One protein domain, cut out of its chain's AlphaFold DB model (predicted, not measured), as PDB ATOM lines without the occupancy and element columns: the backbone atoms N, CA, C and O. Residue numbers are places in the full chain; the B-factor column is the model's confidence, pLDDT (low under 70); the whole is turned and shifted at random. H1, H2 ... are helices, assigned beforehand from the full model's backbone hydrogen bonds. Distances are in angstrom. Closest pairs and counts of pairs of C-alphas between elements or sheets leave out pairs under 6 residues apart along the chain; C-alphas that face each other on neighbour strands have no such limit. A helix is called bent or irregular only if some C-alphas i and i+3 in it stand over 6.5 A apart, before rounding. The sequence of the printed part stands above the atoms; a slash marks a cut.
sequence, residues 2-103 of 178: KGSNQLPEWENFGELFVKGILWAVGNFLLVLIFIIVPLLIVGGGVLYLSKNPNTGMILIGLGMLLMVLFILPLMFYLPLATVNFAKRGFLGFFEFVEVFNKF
ATOM      1  N   LYS A   2      59.066  85.165  79.268       49.72
ATOM      2  CA  LYS A   2      58.716  86.099  78.164       49.72
ATOM      3  C   LYS A   2      59.207  87.554  78.354       49.72
ATOM      4  O   LYS A   2      58.833  88.451  77.595       49.72
ATOM      5  N   GLY A   3      60.007  87.821  79.390       54.50
ATOM      6  CA  GLY A   3      60.442  89.175  79.754       54.50
ATOM      7  C   GLY A   3      59.292  90.122  80.137       54.50
ATOM      8  O   GLY A   3      59.509  91.330  80.180       54.50
ATOM      9  N   SER A   4      58.082  89.603  80.379       58.81
ATOM     10  CA  SER A   4      56.927  90.372  80.848       58.81
ATOM     11  C   SER A   4      57.038  90.657  82.351       58.81
ATOM     12  O   SER A   4      57.786  90.000  83.076       58.81
ATOM     13  N   ASN A   5      56.299  91.661  82.828       67.19
ATOM     14  CA  ASN A   5      56.176  91.973  84.258       67.19
ATOM     15  C   ASN A   5      55.111  91.114  84.966       67.19
ATOM     16  O   ASN A   5      54.711  91.441  86.077       67.19
ATOM     17  N   GLN A   6      54.645  90.040  84.328       68.19
ATOM     18  CA  GLN A   6      53.666  89.128  84.908       68.19
ATOM     19  C   GLN A   6      54.355  88.147  85.859       68.19
ATOM     20  O   GLN A   6      55.506  87.755  85.638       68.19
ATOM     21  N   LEU A   7      53.648  87.780  86.928       66.75
ATOM     22  CA  LEU A   7      54.087  86.742  87.855       66.75
ATOM     23  C   LEU A   7      54.219  85.394  87.119       66.75
ATOM     24  O   LEU A   7      53.549  85.195  86.104       66.75
ATOM     25  N   PRO A   8      55.083  84.478  87.592       65.81
ATOM     26  CA  PRO A   8      55.161  83.141  87.022       65.81
ATOM     27  C   PRO A   8      53.810  82.435  87.160       65.81
ATOM     28  O   PRO A   8      53.197  82.476  88.226       65.81
ATOM     29  N   GLU A   9      53.370  81.775  86.094       76.81
ATOM     30  CA  GLU A   9      52.257  80.832  86.158       76.81
ATOM     31  C   GLU A   9      52.757  79.570  86.878       76.81
ATOM     32  O   GLU A   9      53.718  78.935  86.439       76.81
ATOM     33  N   TRP A  10      52.151  79.250  88.023       80.06
ATOM     34  CA  TRP A  10      52.470  78.059  88.830       80.06
ATOM     35  C   TRP A  10      51.503  76.897  88.573       80.06
ATOM     36  O   TRP A  10      51.576  75.847  89.208       80.06
ATOM     37  N   GLU A  11      50.591  77.082  87.628       78.88
ATOM     38  CA  GLU A  11      49.694  76.047  87.146       78.88
ATOM     39  C   GLU A  11      50.542  75.106  86.267       78.88
ATOM     40  O   GLU A  11      51.181  75.557  85.322       78.88
ATOM     41  N   ASN A  12      50.618  73.812  86.615       85.31
ATOM     42  CA  ASN A  12      51.492  72.774  86.018       85.31
ATOM     43  C   ASN A  12      52.914  72.621  86.604       85.31
ATOM     44  O   ASN A  12      53.899  72.475  85.874       85.31
ATOM     45  N   PHE A  13      53.026  72.511  87.933       87.94
ATOM     46  CA  PHE A  13      54.277  72.150  88.626       87.94
ATOM     47  C   PHE A  13      55.025  70.951  88.021       87.94
ATOM     48  O   PHE A  13      56.252  70.983  87.945       87.94
ATOM     49  N   GLY A  14      54.315  69.910  87.571       90.88
ATOM     50  CA  GLY A  14      54.942  68.730  86.961       90.88
ATOM     51  C   GLY A  14      55.723  69.065  85.687       90.88
ATOM     52  O   GLY A  14      56.864  68.641  85.524       90.88
ATOM     53  N   GLU A  15      55.156  69.896  84.813       90.50
ATOM     54  CA  GLU A  15      55.832  70.338  83.591       90.50
ATOM     55  C   GLU A  15      57.026  71.251  83.911       90.50
ATOM     56  O   GLU A  15      58.099  71.117  83.318       90.50
ATOM     57  N   LEU A  16      56.869  72.152  84.888       89.88
ATOM     58  CA  LEU A  16      57.956  73.010  85.366       89.88
ATOM     59  C   LEU A  16      59.117  72.189  85.941       89.88
ATOM     60  O   LEU A  16      60.279  72.497  85.667       89.88
ATOM     61  N   PHE A  17      58.817  71.119  86.679       92.69
ATOM     62  CA  PHE A  17      59.817  70.207  87.225       92.69
ATOM     63  C   PHE A  17      60.602  69.493  86.117       92.69
ATOM     64  O   PHE A  17      61.833  69.511  86.127       92.69
ATOM     65  N   VAL A  18      59.914  68.948  85.106       94.38
ATOM     66  CA  VAL A  18      60.566  68.313  83.945       94.38
ATOM     67  C   VAL A  18      61.442  69.312  83.187       94.38
ATOM     68  O   VAL A  18      62.579  68.996  82.841       94.38
ATOM     69  N   LYS A  19      60.968  70.548  82.981       92.88
ATOM     70  CA  LYS A  19      61.769  71.625  82.375       92.88
ATOM     71  C   LYS A  19      63.020  71.944  83.196       92.88
ATOM     72  O   LYS A  19      64.075  72.171  82.609       92.88
ATOM     73  N   GLY A  20      62.924  71.926  84.525       92.62
ATOM     74  CA  GLY A  20      64.069  72.077  85.424       92.62
ATOM     75  C   GLY A  20      65.106  70.961  85.261       92.62
ATOM     76  O   GLY A  20      66.297  71.249  85.158       92.62
ATOM     77  N   ILE A  21      64.665  69.703  85.150       96.19
ATOM     78  CA  ILE A  21      65.557  68.563  84.875       96.19
ATOM     79  C   ILE A  21      66.226  68.713  83.506       96.19
ATOM     80  O   ILE A  21      67.441  68.573  83.401       96.19
ATOM     81  N   LEU A  22      65.462  69.041  82.461       96.62
ATOM     82  CA  LEU A  22      66.009  69.257  81.116       96.62
ATOM     83  C   LEU A  22      67.024  70.402  81.091       96.62
ATOM     84  O   LEU A  22      68.049  70.295  80.421       96.62
ATOM     85  N   TRP A  23      66.766  71.473  81.845       95.81
ATOM     86  CA  TRP A  23      67.720  72.560  82.033       95.81
ATOM     87  C   TRP A  23      69.007  72.068  82.704       95.81
ATOM     88  O   TRP A  23      70.092  72.358  82.206       95.81
ATOM     89  N   ALA A  24      68.902  71.286  83.782       96.31
ATOM     90  CA  ALA A  24      70.059  70.752  84.500       96.31
ATOM     91  C   ALA A  24      70.902  69.810  83.622       96.31
ATOM     92  O   ALA A  24      72.124  69.942  83.571       96.31
ATOM     93  N   VAL A  25      70.256  68.906  82.877       97.69
ATOM     94  CA  VAL A  25      70.928  67.997  81.933       97.69
ATOM     95  C   VAL A  25      71.583  68.778  80.794       97.69
ATOM     96  O   VAL A  25      72.741  68.527  80.467       97.69
ATOM     97  N   GLY A  26      70.878  69.747  80.205       97.06
ATOM     98  CA  GLY A  26      71.412  70.577  79.125       97.06
ATOM     99  C   GLY A  26      72.627  71.390  79.574       97.06
ATOM    100  O   GLY A  26      73.644  71.410  78.886       97.06
ATOM    101  N   ASN A  27      72.558  71.979  80.771       95.69
ATOM    102  CA  ASN A  27      73.670  72.688  81.396       95.69
ATOM    103  C   ASN A  27      74.880  71.767  81.613       95.69
ATOM    104  O   ASN A  27      75.986  72.106  81.199       95.69
ATOM    105  N   PHE A  28      74.663  70.578  82.179       96.94
ATOM    106  CA  PHE A  28      75.719  69.592  82.402       96.94
ATOM    107  C   PHE A  28      76.416  69.174  81.099       96.94
ATOM    108  O   PHE A  28      77.644  69.185  81.025       96.94
ATOM    109  N   LEU A  29      75.647  68.852  80.054       97.69
ATOM    110  CA  LEU A  29      76.202  68.484  78.750       97.69
ATOM    111  C   LEU A  29      76.968  69.641  78.107       97.69
ATOM    112  O   LEU A  29      78.043  69.430  77.554       97.69
ATOM    113  N   LEU A  30      76.444  70.863  78.196       96.69
ATOM    114  CA  LEU A  30      77.113  72.050  77.674       96.69
ATOM    115  C   LEU A  30      78.450  72.297  78.382       96.69
ATOM    116  O   LEU A  30      79.460  72.507  77.713       96.69
ATOM    117  N   VAL A  31      78.479  72.214  79.715       96.56
ATOM    118  CA  VAL A  31      79.722  72.294  80.494       96.56
ATOM    119  C   VAL A  31      80.696  71.219  80.023       96.56
ATOM    120  O   VAL A  31      81.838  71.546  79.710       96.56
ATOM    121  N   LEU A  32      80.237  69.968  79.899       96.25
ATOM    122  CA  LEU A  32      81.060  68.848  79.447       96.25
ATOM    123  C   LEU A  32      81.674  69.104  78.065       96.25
ATOM    124  O   LEU A  32      82.871  68.899  77.903       96.25
ATOM    125  N   ILE A  33      80.901  69.612  77.099       95.88
ATOM    126  CA  ILE A  33      81.395  69.950  75.753       95.88
ATOM    127  C   ILE A  33      82.551  70.954  75.818       95.88
ATOM    128  O   ILE A  33      83.542  70.788  75.108       95.88
ATOM    129  N   PHE A  34      82.459  71.972  76.675       95.31
ATOM    130  CA  PHE A  34      83.533  72.957  76.827       95.31
ATOM    131  C   PHE A  34      84.762  72.376  77.535       95.31
ATOM    132  O   PHE A  34      85.888  72.689  77.160       95.31
ATOM    133  N   ILE A  35      84.588  71.530  78.552       96.25
ATOM    134  CA  ILE A  35      85.718  71.084  79.385       96.25
ATOM    135  C   ILE A  35      86.321  69.739  78.963       96.25
ATOM    136  O   ILE A  35      87.362  69.361  79.501       96.25
ATOM    137  N   ILE A  36      85.717  69.015  78.014       97.19
ATOM    138  CA  ILE A  36      86.160  67.663  77.648       97.19
ATOM    139  C   ILE A  36      87.602  67.642  77.134       97.19
ATOM    140  O   ILE A  36      88.381  66.788  77.542       97.19
ATOM    141  N   VAL A  37      87.995  68.606  76.296       96.94
ATOM    142  CA  VAL A  37      89.359  68.677  75.750       96.94
ATOM    143  C   VAL A  37      90.393  68.913  76.863       96.94
ATOM    144  O   VAL A  37      91.306  68.092  76.989       96.94
ATOM    145  N   PRO A  38      90.255  69.944  77.723       97.31
ATOM    146  CA  PRO A  38      91.115  70.098  78.894       97.31
ATOM    147  C   PRO A  38      91.168  68.854  79.792       97.31
ATOM    148  O   PRO A  38      92.251  68.445  80.209       97.31
ATOM    149  N   LEU A  39      90.020  68.217  80.059       97.00
ATOM    150  CA  LEU A  39      89.945  67.015  80.895       97.00
ATOM    151  C   LEU A  39      90.739  65.848  80.312       97.00
ATOM    152  O   LEU A  39      91.465  65.182  81.047       97.00
ATOM    153  N   LEU A  40      90.631  65.607  79.004       98.00
ATOM    154  CA  LEU A  40      91.381  64.544  78.335       98.00
ATOM    155  C   LEU A  40      92.891  64.794  78.393       98.00
ATOM    156  O   LEU A  40      93.655  63.854  78.596       98.00
ATOM    157  N   ILE A  41      93.327  66.052  78.275       97.94
ATOM    158  CA  ILE A  41      94.745  66.423  78.365       97.94
ATOM    159  C   ILE A  41      95.275  66.205  79.787       97.94
ATOM    160  O   ILE A  41      96.331  65.592  79.955       97.94
ATOM    161  N   VAL A  42      94.527  66.630  80.813       97.94
ATOM    162  CA  VAL A  42      94.885  66.365  82.218       97.94
ATOM    163  C   VAL A  42      94.924  64.862  82.487       97.94
ATOM    164  O   VAL A  42      95.911  64.366  83.027       97.94
ATOM    165  N   GLY A  43      93.891  64.120  82.076       97.19
ATOM    166  CA  GLY A  43      93.817  62.670  82.252       97.19
ATOM    167  C   GLY A  43      94.977  61.940  81.573       97.19
ATOM    168  O   GLY A  43      95.626  61.098  82.190       97.19
ATOM    169  N   GLY A  44      95.308  62.322  80.337       96.81
ATOM    170  CA  GLY A  44      96.480  61.816  79.623       96.81
ATOM    171  C   GLY A  44      97.787  62.126  80.354       96.81
ATOM    172  O   GLY A  44      98.628  61.240  80.503       96.81
ATOM    173  N   GLY A  45      97.937  63.346  80.879       97.75
ATOM    174  CA  GLY A  45      99.085  63.741  81.694       97.75
ATOM    175  C   GLY A  45      99.244  62.891  82.956       97.75
ATOM    176  O   GLY A  45     100.339  62.396  83.217       97.75
ATOM    177  N   VAL A  46      98.149  62.636  83.682       97.69
ATOM    178  CA  VAL A  46      98.135  61.769  84.875       97.69
ATOM    179  C   VAL A  46      98.575  60.347  84.535       97.69
ATOM    180  O   VAL A  46      99.437  59.793  85.214       97.69
ATOM    181  N   LEU A  47      98.040  59.761  83.460       97.06
ATOM    182  CA  LEU A  47      98.435  58.419  83.020       97.06
ATOM    183  C   LEU A  47      99.920  58.360  82.620       97.06
ATOM    184  O   LEU A  47     100.593  57.353  82.856       97.06
ATOM    185  N   TYR A  48     100.447  59.442  82.040       96.62
ATOM    186  CA  TYR A  48     101.820  59.515  81.543       96.62
ATOM    187  C   TYR A  48     102.869  59.827  82.623       96.62
ATOM    188  O   TYR A  48     104.052  59.562  82.396       96.62
ATOM    189  N   LEU A  49     102.466  60.306  83.810       96.38
ATOM    190  CA  LEU A  49     103.372  60.578  84.939       96.38
ATOM    191  C   LEU A  49     104.245  59.370  85.299       96.38
ATOM    192  O   LEU A  49     105.427  59.529  85.588       96.38
ATOM    193  N   SER A  50     103.667  58.168  85.242       94.31
ATOM    194  CA  SER A  50     104.362  56.911  85.547       94.31
ATOM    195  C   SER A  50     105.471  56.560  84.546       94.31
ATOM    196  O   SER A  50     106.400  55.835  84.891       94.31
ATOM    197  N   LYS A  51     105.383  57.071  83.311       96.31
ATOM    198  CA  LYS A  51     106.335  56.794  82.225       96.31
ATOM    199  C   LYS A  51     107.395  57.880  82.107       96.31
ATOM    200  O   LYS A  51     108.565  57.584  81.897       96.31
ATOM    201  N   ASN A  52     106.978  59.138  82.210       97.25
ATOM    202  CA  ASN A  52     107.867  60.288  82.197       97.25
ATOM    203  C   ASN A  52     107.260  61.404  83.064       97.25
ATOM    204  O   ASN A  52     106.341  62.095  82.607       97.25
ATOM    205  N   PRO A  53     107.778  61.609  84.289       96.56
ATOM    206  CA  PRO A  53     107.240  62.601  85.213       96.56
ATOM    207  C   PRO A  53     107.225  64.020  84.637       96.56
ATOM    208  O   PRO A  53     106.235  64.731  84.791       96.56
ATOM    209  N   ASN A  54     108.280  64.420  83.919       97.25
ATOM    210  CA  ASN A  54     108.392  65.766  83.354       97.25
ATOM    211  C   ASN A  54     107.317  66.008  82.290       97.25
ATOM    212  O   ASN A  54     106.595  67.002  82.348       97.25
ATOM    213  N   THR A  55     107.156  65.079  81.345       96.69
ATOM    214  CA  THR A  55     106.118  65.188  80.310       96.69
ATOM    215  C   THR A  55     104.711  65.120  80.909       96.69
ATOM    216  O   THR A  55     103.850  65.902  80.513       96.69
ATOM    217  N   GLY A  56     104.472  64.231  81.880       98.06
ATOM    218  CA  GLY A  56     103.179  64.129  82.565       98.06
ATOM    219  C   GLY A  56     102.793  65.426  83.281       98.06
ATOM    220  O   GLY A  56     101.678  65.916  83.105       98.06
ATOM    221  N   MET A  57     103.733  66.040  84.009       98.06
ATOM    222  CA  MET A  57     103.525  67.336  84.667       98.06
ATOM    223  C   MET A  57     103.240  68.465  83.668       98.06
ATOM    224  O   MET A  57     102.334  69.264  83.902       98.06
ATOM    225  N   ILE A  58     103.955  68.512  82.537       98.06
ATOM    226  CA  ILE A  58     103.709  69.504  81.477       98.06
ATOM    227  C   ILE A  58     102.289  69.368  80.917       98.06
ATOM    228  O   ILE A  58     101.591  70.369  80.777       98.06
ATOM    229  N   LEU A  59     101.837  68.144  80.627       98.19
ATOM    230  CA  LEU A  59     100.487  67.899  80.113       98.19
ATOM    231  C   LEU A  59      99.408  68.298  81.123       98.19
ATOM    232  O   LEU A  59      98.430  68.934  80.743       98.19
ATOM    233  N   ILE A  60      99.600  67.993  82.410       98.25
ATOM    234  CA  ILE A  60      98.680  68.431  83.468       98.25
ATOM    235  C   ILE A  60      98.618  69.961  83.520       98.25
ATOM    236  O   ILE A  60      97.524  70.525  83.500       98.25
ATOM    237  N   GLY A  61      99.772  70.635  83.529       97.81
ATOM    238  CA  GLY A  61      99.842  72.097  83.532       97.81
ATOM    239  C   GLY A  61      99.156  72.723  82.314       97.81
ATOM    240  O   GLY A  61      98.364  73.654  82.461       97.81
ATOM    241  N   LEU A  62      99.384  72.171  81.119       97.94
ATOM    242  CA  LEU A  62      98.722  72.604  79.886       97.94
ATOM    243  C   LEU A  62      97.205  72.397  79.956       97.94
ATOM    244  O   LEU A  62      96.442  73.287  79.590       97.94
ATOM    245  N   GLY A  63      96.758  71.240  80.445       97.88
ATOM    246  CA  GLY A  63      95.340  70.937  80.614       97.88
ATOM    247  C   GLY A  63      94.652  71.884  81.602       97.88
ATOM    248  O   GLY A  63      93.550  72.356  81.326       97.88
ATOM    249  N   MET A  64      95.316  72.242  82.705       97.12
ATOM    250  CA  MET A  64      94.817  73.246  83.656       97.12
ATOM    251  C   MET A  64      94.730  74.644  83.034       97.12
ATOM    252  O   MET A  64      93.729  75.337  83.219       97.12
ATOM    253  N   LEU A  65      95.733  75.055  82.254       97.38
ATOM    254  CA  LEU A  65      95.691  76.327  81.529       97.38
ATOM    255  C   LEU A  65      94.524  76.357  80.531       97.38
ATOM    256  O   LEU A  65      93.767  77.327  80.484       97.38
ATOM    257  N   LEU A  66      94.338  75.274  79.773       97.25
ATOM    258  CA  LEU A  66      93.217  75.135  78.846       97.25
ATOM    259  C   LEU A  66      91.870  75.130  79.578       97.25
ATOM    260  O   LEU A  66      90.928  75.733  79.079       97.25
ATOM    261  N   MET A  67      91.759  74.542  80.774       95.94
ATOM    262  CA  MET A  67      90.530  74.647  81.572       95.94
ATOM    263  C   MET A  67      90.147  76.106  81.818       95.94
ATOM    264  O   MET A  67      89.004  76.479  81.568       95.94
ATOM    265  N   VAL A  68      91.091  76.946  82.252       95.00
ATOM    266  CA  VAL A  68      90.828  78.376  82.485       95.00
ATOM    267  C   VAL A  68      90.370  79.064  81.195       95.00
ATOM    268  O   VAL A  68      89.381  79.802  81.206       95.00
ATOM    269  N   LEU A  69      91.038  78.777  80.072       96.00
ATOM    270  CA  LEU A  69      90.706  79.349  78.764       96.00
ATOM    271  C   LEU A  69      89.318  78.943  78.253       96.00
ATOM    272  O   LEU A  69      88.693  79.733  77.554       96.00
ATOM    273  N   PHE A  70      88.821  77.751  78.597       95.44
ATOM    274  CA  PHE A  70      87.499  77.269  78.176       95.44
ATOM    275  C   PHE A  70      86.380  77.639  79.163       95.44
ATOM    276  O   PHE A  70      85.244  77.859  78.741       95.44
ATOM    277  N   ILE A  71      86.676  77.773  80.460       95.19
ATOM    278  CA  ILE A  71      85.699  78.213  81.471       95.19
ATOM    279  C   ILE A  71      85.284  79.668  81.235       95.19
ATOM    280  O   ILE A  71      84.102  79.990  81.328       95.19
ATOM    281  N   LEU A  72      86.231  80.544  80.889       92.12
ATOM    282  CA  LEU A  72      85.959  81.958  80.616       92.12
ATOM    283  C   LEU A  72      84.832  82.180  79.586       92.12
ATOM    284  O   LEU A  72      83.825  82.788  79.945       92.12
ATOM    285  N   PRO A  73      84.924  81.688  78.335       92.25
ATOM    286  CA  PRO A  73      83.857  81.852  77.351       92.25
ATOM    287  C   PRO A  73      82.572  81.123  77.758       92.25
ATOM    288  O   PRO A  73      81.484  81.640  77.502       92.25
ATOM    289  N   LEU A  74      82.671  79.976  78.443       95.25
ATOM    290  CA  LEU A  74      81.509  79.261  78.972       95.25
ATOM    291  C   LEU A  74      80.712  80.123  79.964       95.25
ATOM    292  O   LEU A  74      79.485  80.153  79.882       95.25
ATOM    293  N   MET A  75      81.378  80.875  80.851       94.38
ATOM    294  CA  MET A  75      80.713  81.776  81.805       94.38
ATOM    295  C   MET A  75      79.862  82.842  81.109       94.38
ATOM    296  O   MET A  75      78.762  83.147  81.571       94.38
ATOM    297  N   PHE A  76      80.338  83.384  79.986       94.56
ATOM    298  CA  PHE A  76      79.580  84.344  79.182       94.56
ATOM    299  C   PHE A  76      78.508  83.672  78.322       94.56
ATOM    300  O   PHE A  76      77.468  84.269  78.067       94.56
ATOM    301  N   TYR A  77      78.733  82.445  77.866       96.38
ATOM    302  CA  TYR A  77      77.803  81.731  76.995       96.38
ATOM    303  C   TYR A  77      76.565  81.233  77.759       96.38
ATOM    304  O   TYR A  77      75.431  81.379  77.296       96.38
ATOM    305  N   LEU A  78      76.770  80.690  78.963       96.12
ATOM    306  CA  LEU A  78      75.759  79.972  79.741       96.12
ATOM    307  C   LEU A  78      74.468  80.767  80.037       96.12
ATOM    308  O   LEU A  78      73.382  80.187  79.905       96.12
ATOM    309  N   PRO A  79      74.509  82.069  80.400       95.38
ATOM    310  CA  PRO A  79      73.289  82.830  80.648       95.38
ATOM    311  C   PRO A  79      72.435  82.993  79.389       95.38
ATOM    312  O   PRO A  79      71.222  82.794  79.441       95.38
ATOM    313  N   LEU A  80      73.056  83.297  78.246       96.19
ATOM    314  CA  LEU A  80      72.352  83.439  76.969       96.19
ATOM    315  C   LEU A  80      71.832  82.093  76.458       96.19
ATOM    316  O   LEU A  80      70.700  82.027  75.984       96.19
ATOM    317  N   ALA A  81      72.606  81.018  76.620       96.69
ATOM    318  CA  ALA A  81      72.180  79.662  76.287       96.69
ATOM    319  C   ALA A  81      70.976  79.216  77.128       96.69
ATOM    320  O   ALA A  81      70.038  78.622  76.607       96.69
ATOM    321  N   THR A  82      70.944  79.581  78.413       95.88
ATOM    322  CA  THR A  82      69.799  79.319  79.297       95.88
ATOM    323  C   THR A  82      68.547  80.076  78.851       95.88
ATOM    324  O   THR A  82      67.444  79.526  78.858       95.88
ATOM    325  N   VAL A  83      68.695  81.336  78.435       94.88
ATOM    326  CA  VAL A  83      67.573  82.104  77.877       94.88
ATOM    327  C   VAL A  83      67.099  81.487  76.560       94.88
ATOM    328  O   VAL A  83      65.891  81.353  76.360       94.88
ATOM    329  N   ASN A  84      68.026  81.057  75.701       95.38
ATOM    330  CA  ASN A  84      67.690  80.410  74.440       95.38
ATOM    331  C   ASN A  84      66.979  79.067  74.657       95.38
ATOM    332  O   ASN A  84      65.951  78.809  74.037       95.38
ATOM    333  N   PHE A  85      67.433  78.261  75.621       95.56
ATOM    334  CA  PHE A  85      66.735  77.060  76.087       95.56
ATOM    335  C   PHE A  85      65.291  77.366  76.497       95.56
ATOM    336  O   PHE A  85      64.354  76.695  76.072       95.56
ATOM    337  N   ALA A  86      65.084  78.426  77.279       92.44
ATOM    338  CA  ALA A  86      63.749  78.810  77.722       92.44
ATOM    339  C   ALA A  86      62.832  79.273  76.571       92.44
ATOM    340  O   ALA A  86      61.618  79.359  76.778       92.44
ATOM    341  N   LYS A  87      63.392  79.604  75.398       91.50
ATOM    342  CA  LYS A  87      62.656  80.005  74.193       91.50
ATOM    343  C   LYS A  87      62.449  78.845  73.213       91.50
ATOM    344  O   LYS A  87      61.365  78.729  72.651       91.50
ATOM    345  N   ARG A  88      63.471  78.013  73.005       92.38
ATOM    346  CA  ARG A  88      63.546  77.007  71.930       92.38
ATOM    347  C   ARG A  88      63.562  75.557  72.414       92.38
ATOM    348  O   ARG A  88      63.569  74.638  71.605       92.38
ATOM    349  N   GLY A  89      63.547  75.333  73.725       93.62
ATOM    350  CA  GLY A  89      63.642  74.005  74.324       93.62
ATOM    351  C   GLY A  89      65.083  73.503  74.427       93.62
ATOM    352  O   GLY A  89      66.037  74.269  74.317       93.62
ATOM    353  N   PHE A  90      65.244  72.198  74.661       94.00
ATOM    354  CA  PHE A  90      66.524  71.570  75.020       94.00
ATOM    355  C   PHE A  90      67.682  71.895  74.064       94.00
ATOM    356  O   PHE A  90      68.766  72.259  74.513       94.00
ATOM    357  N   LEU A  91      67.444  71.835  72.750       95.06
ATOM    358  CA  LEU A  91      68.478  72.101  71.745       95.06
ATOM    359  C   LEU A  91      68.952  73.561  71.726       95.06
ATOM    360  O   LEU A  91      70.057  73.825  71.259       95.06
ATOM    361  N   GLY A  92      68.185  74.491  72.306       93.81
ATOM    362  CA  GLY A  92      68.564  75.901  72.410       93.81
ATOM    363  C   GLY A  92      69.875  76.137  73.169       93.81
ATOM    364  O   GLY A  92      70.536  77.146  72.934       93.81
ATOM    365  N   PHE A  93      70.307  75.202  74.024       93.88
ATOM    366  CA  PHE A  93      71.632  75.259  74.653       93.88
ATOM    367  C   PHE A  93      72.796  75.132  73.669       93.88
ATOM    368  O   PHE A  93      73.880  75.617  73.972       93.88
ATOM    369  N   PHE A  94      72.590  74.453  72.539       95.81
ATOM    370  CA  PHE A  94      73.646  74.063  71.598       95.81
ATOM    371  C   PHE A  94      73.583  74.839  70.279       95.81
ATOM    372  O   PHE A  94      74.354  74.578  69.359       95.81
ATOM    373  N   GLU A  95      72.691  75.825  70.172       95.81
ATOM    374  CA  GLU A  95      72.657  76.757  69.045       95.81
ATOM    375  C   GLU A  95      73.782  77.798  69.185       95.81
ATOM    376  O   GLU A  95      73.553  78.989  69.408       95.81
ATOM    377  N   PHE A  96      75.033  77.336  69.088       94.44
ATOM    378  CA  PHE A  96      76.232  78.142  69.320       94.44
ATOM    379  C   PHE A  96      76.243  79.424  68.497       94.44
ATOM    380  O   PHE A  96      76.440  80.493  69.061       94.44
ATOM    381  N   VAL A  97      75.973  79.327  67.194       93.62
ATOM    382  CA  VAL A  97      75.981  80.478  66.278       93.62
ATOM    383  C   VAL A  97      75.003  81.557  66.741       93.62
ATOM    384  O   VAL A  97      75.366  82.724  66.836       93.62
ATOM    385  N   GLU A  98      73.777  81.175  67.090       93.00
ATOM    386  CA  GLU A  98      72.761  82.129  67.524       93.00
ATOM    387  C   GLU A  98      73.101  82.788  68.859       93.00
ATOM    388  O   GLU A  98      72.941  84.000  69.020       93.00
ATOM    389  N   VAL A  99      73.599  82.001  69.811       94.88
ATOM    390  CA  VAL A  99      74.000  82.516  71.118       94.88
ATOM    391  C   VAL A  99      75.218  83.438  70.985       94.88
ATOM    392  O   VAL A  99      75.206  84.525  71.559       94.88
ATOM    393  N   PHE A 100      76.227  83.070  70.188       93.25
ATOM    394  CA  PHE A 100      77.411  83.901  69.941       93.25
ATOM    395  C   PHE A 100      77.079  85.189  69.187       93.25
ATOM    396  O   PHE A 100      77.632  86.234  69.518       93.25
ATOM    397  N   ASN A 101      76.120  85.172  68.259       93.44
ATOM    398  CA  ASN A 101      75.667  86.383  67.564       93.44
ATOM    399  C   ASN A 101      75.046  87.427  68.507       93.44
ATOM    400  O   ASN A 101      74.936  88.600  68.154       93.44
ATOM    401  N   LYS A 102      74.650  87.023  69.719       93.44
ATOM    402  CA  LYS A 102      74.136  87.927  70.757       93.44
ATOM    403  C   LYS A 102      75.229  88.473  71.673       93.44
ATOM    404  O   LYS A 102      74.923  89.277  72.549       93.44
ATOM    405  N   PHE A 103      76.492  88.091  71.481       94.31
ATOM    406  CA  PHE A 103      77.601  88.701  72.204       94.31
ATOM    407  C   PHE A 103      77.841  90.111  71.666       94.31
ATOM    408  O   PHE A 103      78.008  90.338  70.470       94.31
TER     409      PHE A 103
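AT A GLANCE: This is residues 2 to 103 of the 178 residues of an uncharacterized protein of Methanotorris formicicus Mc-S-70 (UniProt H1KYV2). Picture a long helical hairpin of two bent helices, H1 and H2: their arms H1b and H2a run side by side at the turn, and beyond it the arms diverge, H1a from H2a, before H2b bends back toward H1a. The short H3 packs on both H1a and H2b, H4 follows it, and at the same end residues 3 to 18, of which 13 to 18 belong to H1, stick out. The printed part has 102 residues with four named helices, in the order H1, H2, H3, H4, and no named strand; the class is all helix. It is only just loose, close to extended, with a radius of gyration of the C-alphas of 18.7 A, and it is only just a rod, spanning 61 by 30 by 19 A.

HOW THE PARTS SIT: Start at H2, residues 53 to 88, the hub, which touches three other helices. By its hydrogen bonds it was assigned as one helix, but it is bent: C-alphas 76 and 79 are 6.6 A apart, and its arms H2a, residues 53 to 76, and H2b, residues 79 to 88, stand at a steep tilt of 59 degrees. H1, residues 13 to 48, was likewise assigned as one helix but is bent, with C-alphas 34 and 37 7.3 A apart; its arms H1a, residues 13 to 34, and H1b, residues 37 to 48, stand at a steep tilt of 57 degrees. H1b and H2a touch as a helical hairpin, opposite ways at a shallow tilt of 15 degrees; their closest C-alphas, Gly 45 and Gly 56, are 4.2 A apart. H1a touches H2a with residues 31 to 34 alone, closest at the C-alphas of Phe 34 and Phe 70, 6.0 A. H3, residues 90 to 94, touches H2b, with the C-alphas of Phe 85 and Gly 92 closest at 4.3 A, and H1a, with those of Gly 26 and Phe 90 closest at 6.5 A. H4, residues 96 to 101, only just touches H2b, with 3 pairs of C-alphas within 8 A, the closest those of Leu 80 and Val 99 at 6.1 A; H4 is apart from H1a. Every O i to N i+4 pair is within hydrogen-bond range in H1a, H1b, H2b and H4, but 18 of 20 in H2a and 0 of 1 in H3, where 2 of 2 O i to N i+3 pairs are.

IN THESE COORDINATES: Find C-alpha 13 at (54.277, 72.150, 88.626); from there H1a runs 31.6 A to C-alpha 34, and H1b runs 16.5 A on from C-alpha 37. H2a begins at C-alpha 53, (107.240, 62.601, 85.213), and runs 35.7 A; H2b is 14.3 A long. H3 is 8.3 A long, and H4, 8.4 A long, ends at C-alpha 101, (75.667, 86.383, 67.564).

THE WHOLE: Look at Gln 6 and Lys 51 for the two C-alphas farthest apart, 61.9 A. The printed part has no cut, and the links H1 to H2, H2 to H3 and H3 to H4 are tight. The mean pLDDT of the printed part is 92.6, and residues 2 to 8 are under 70.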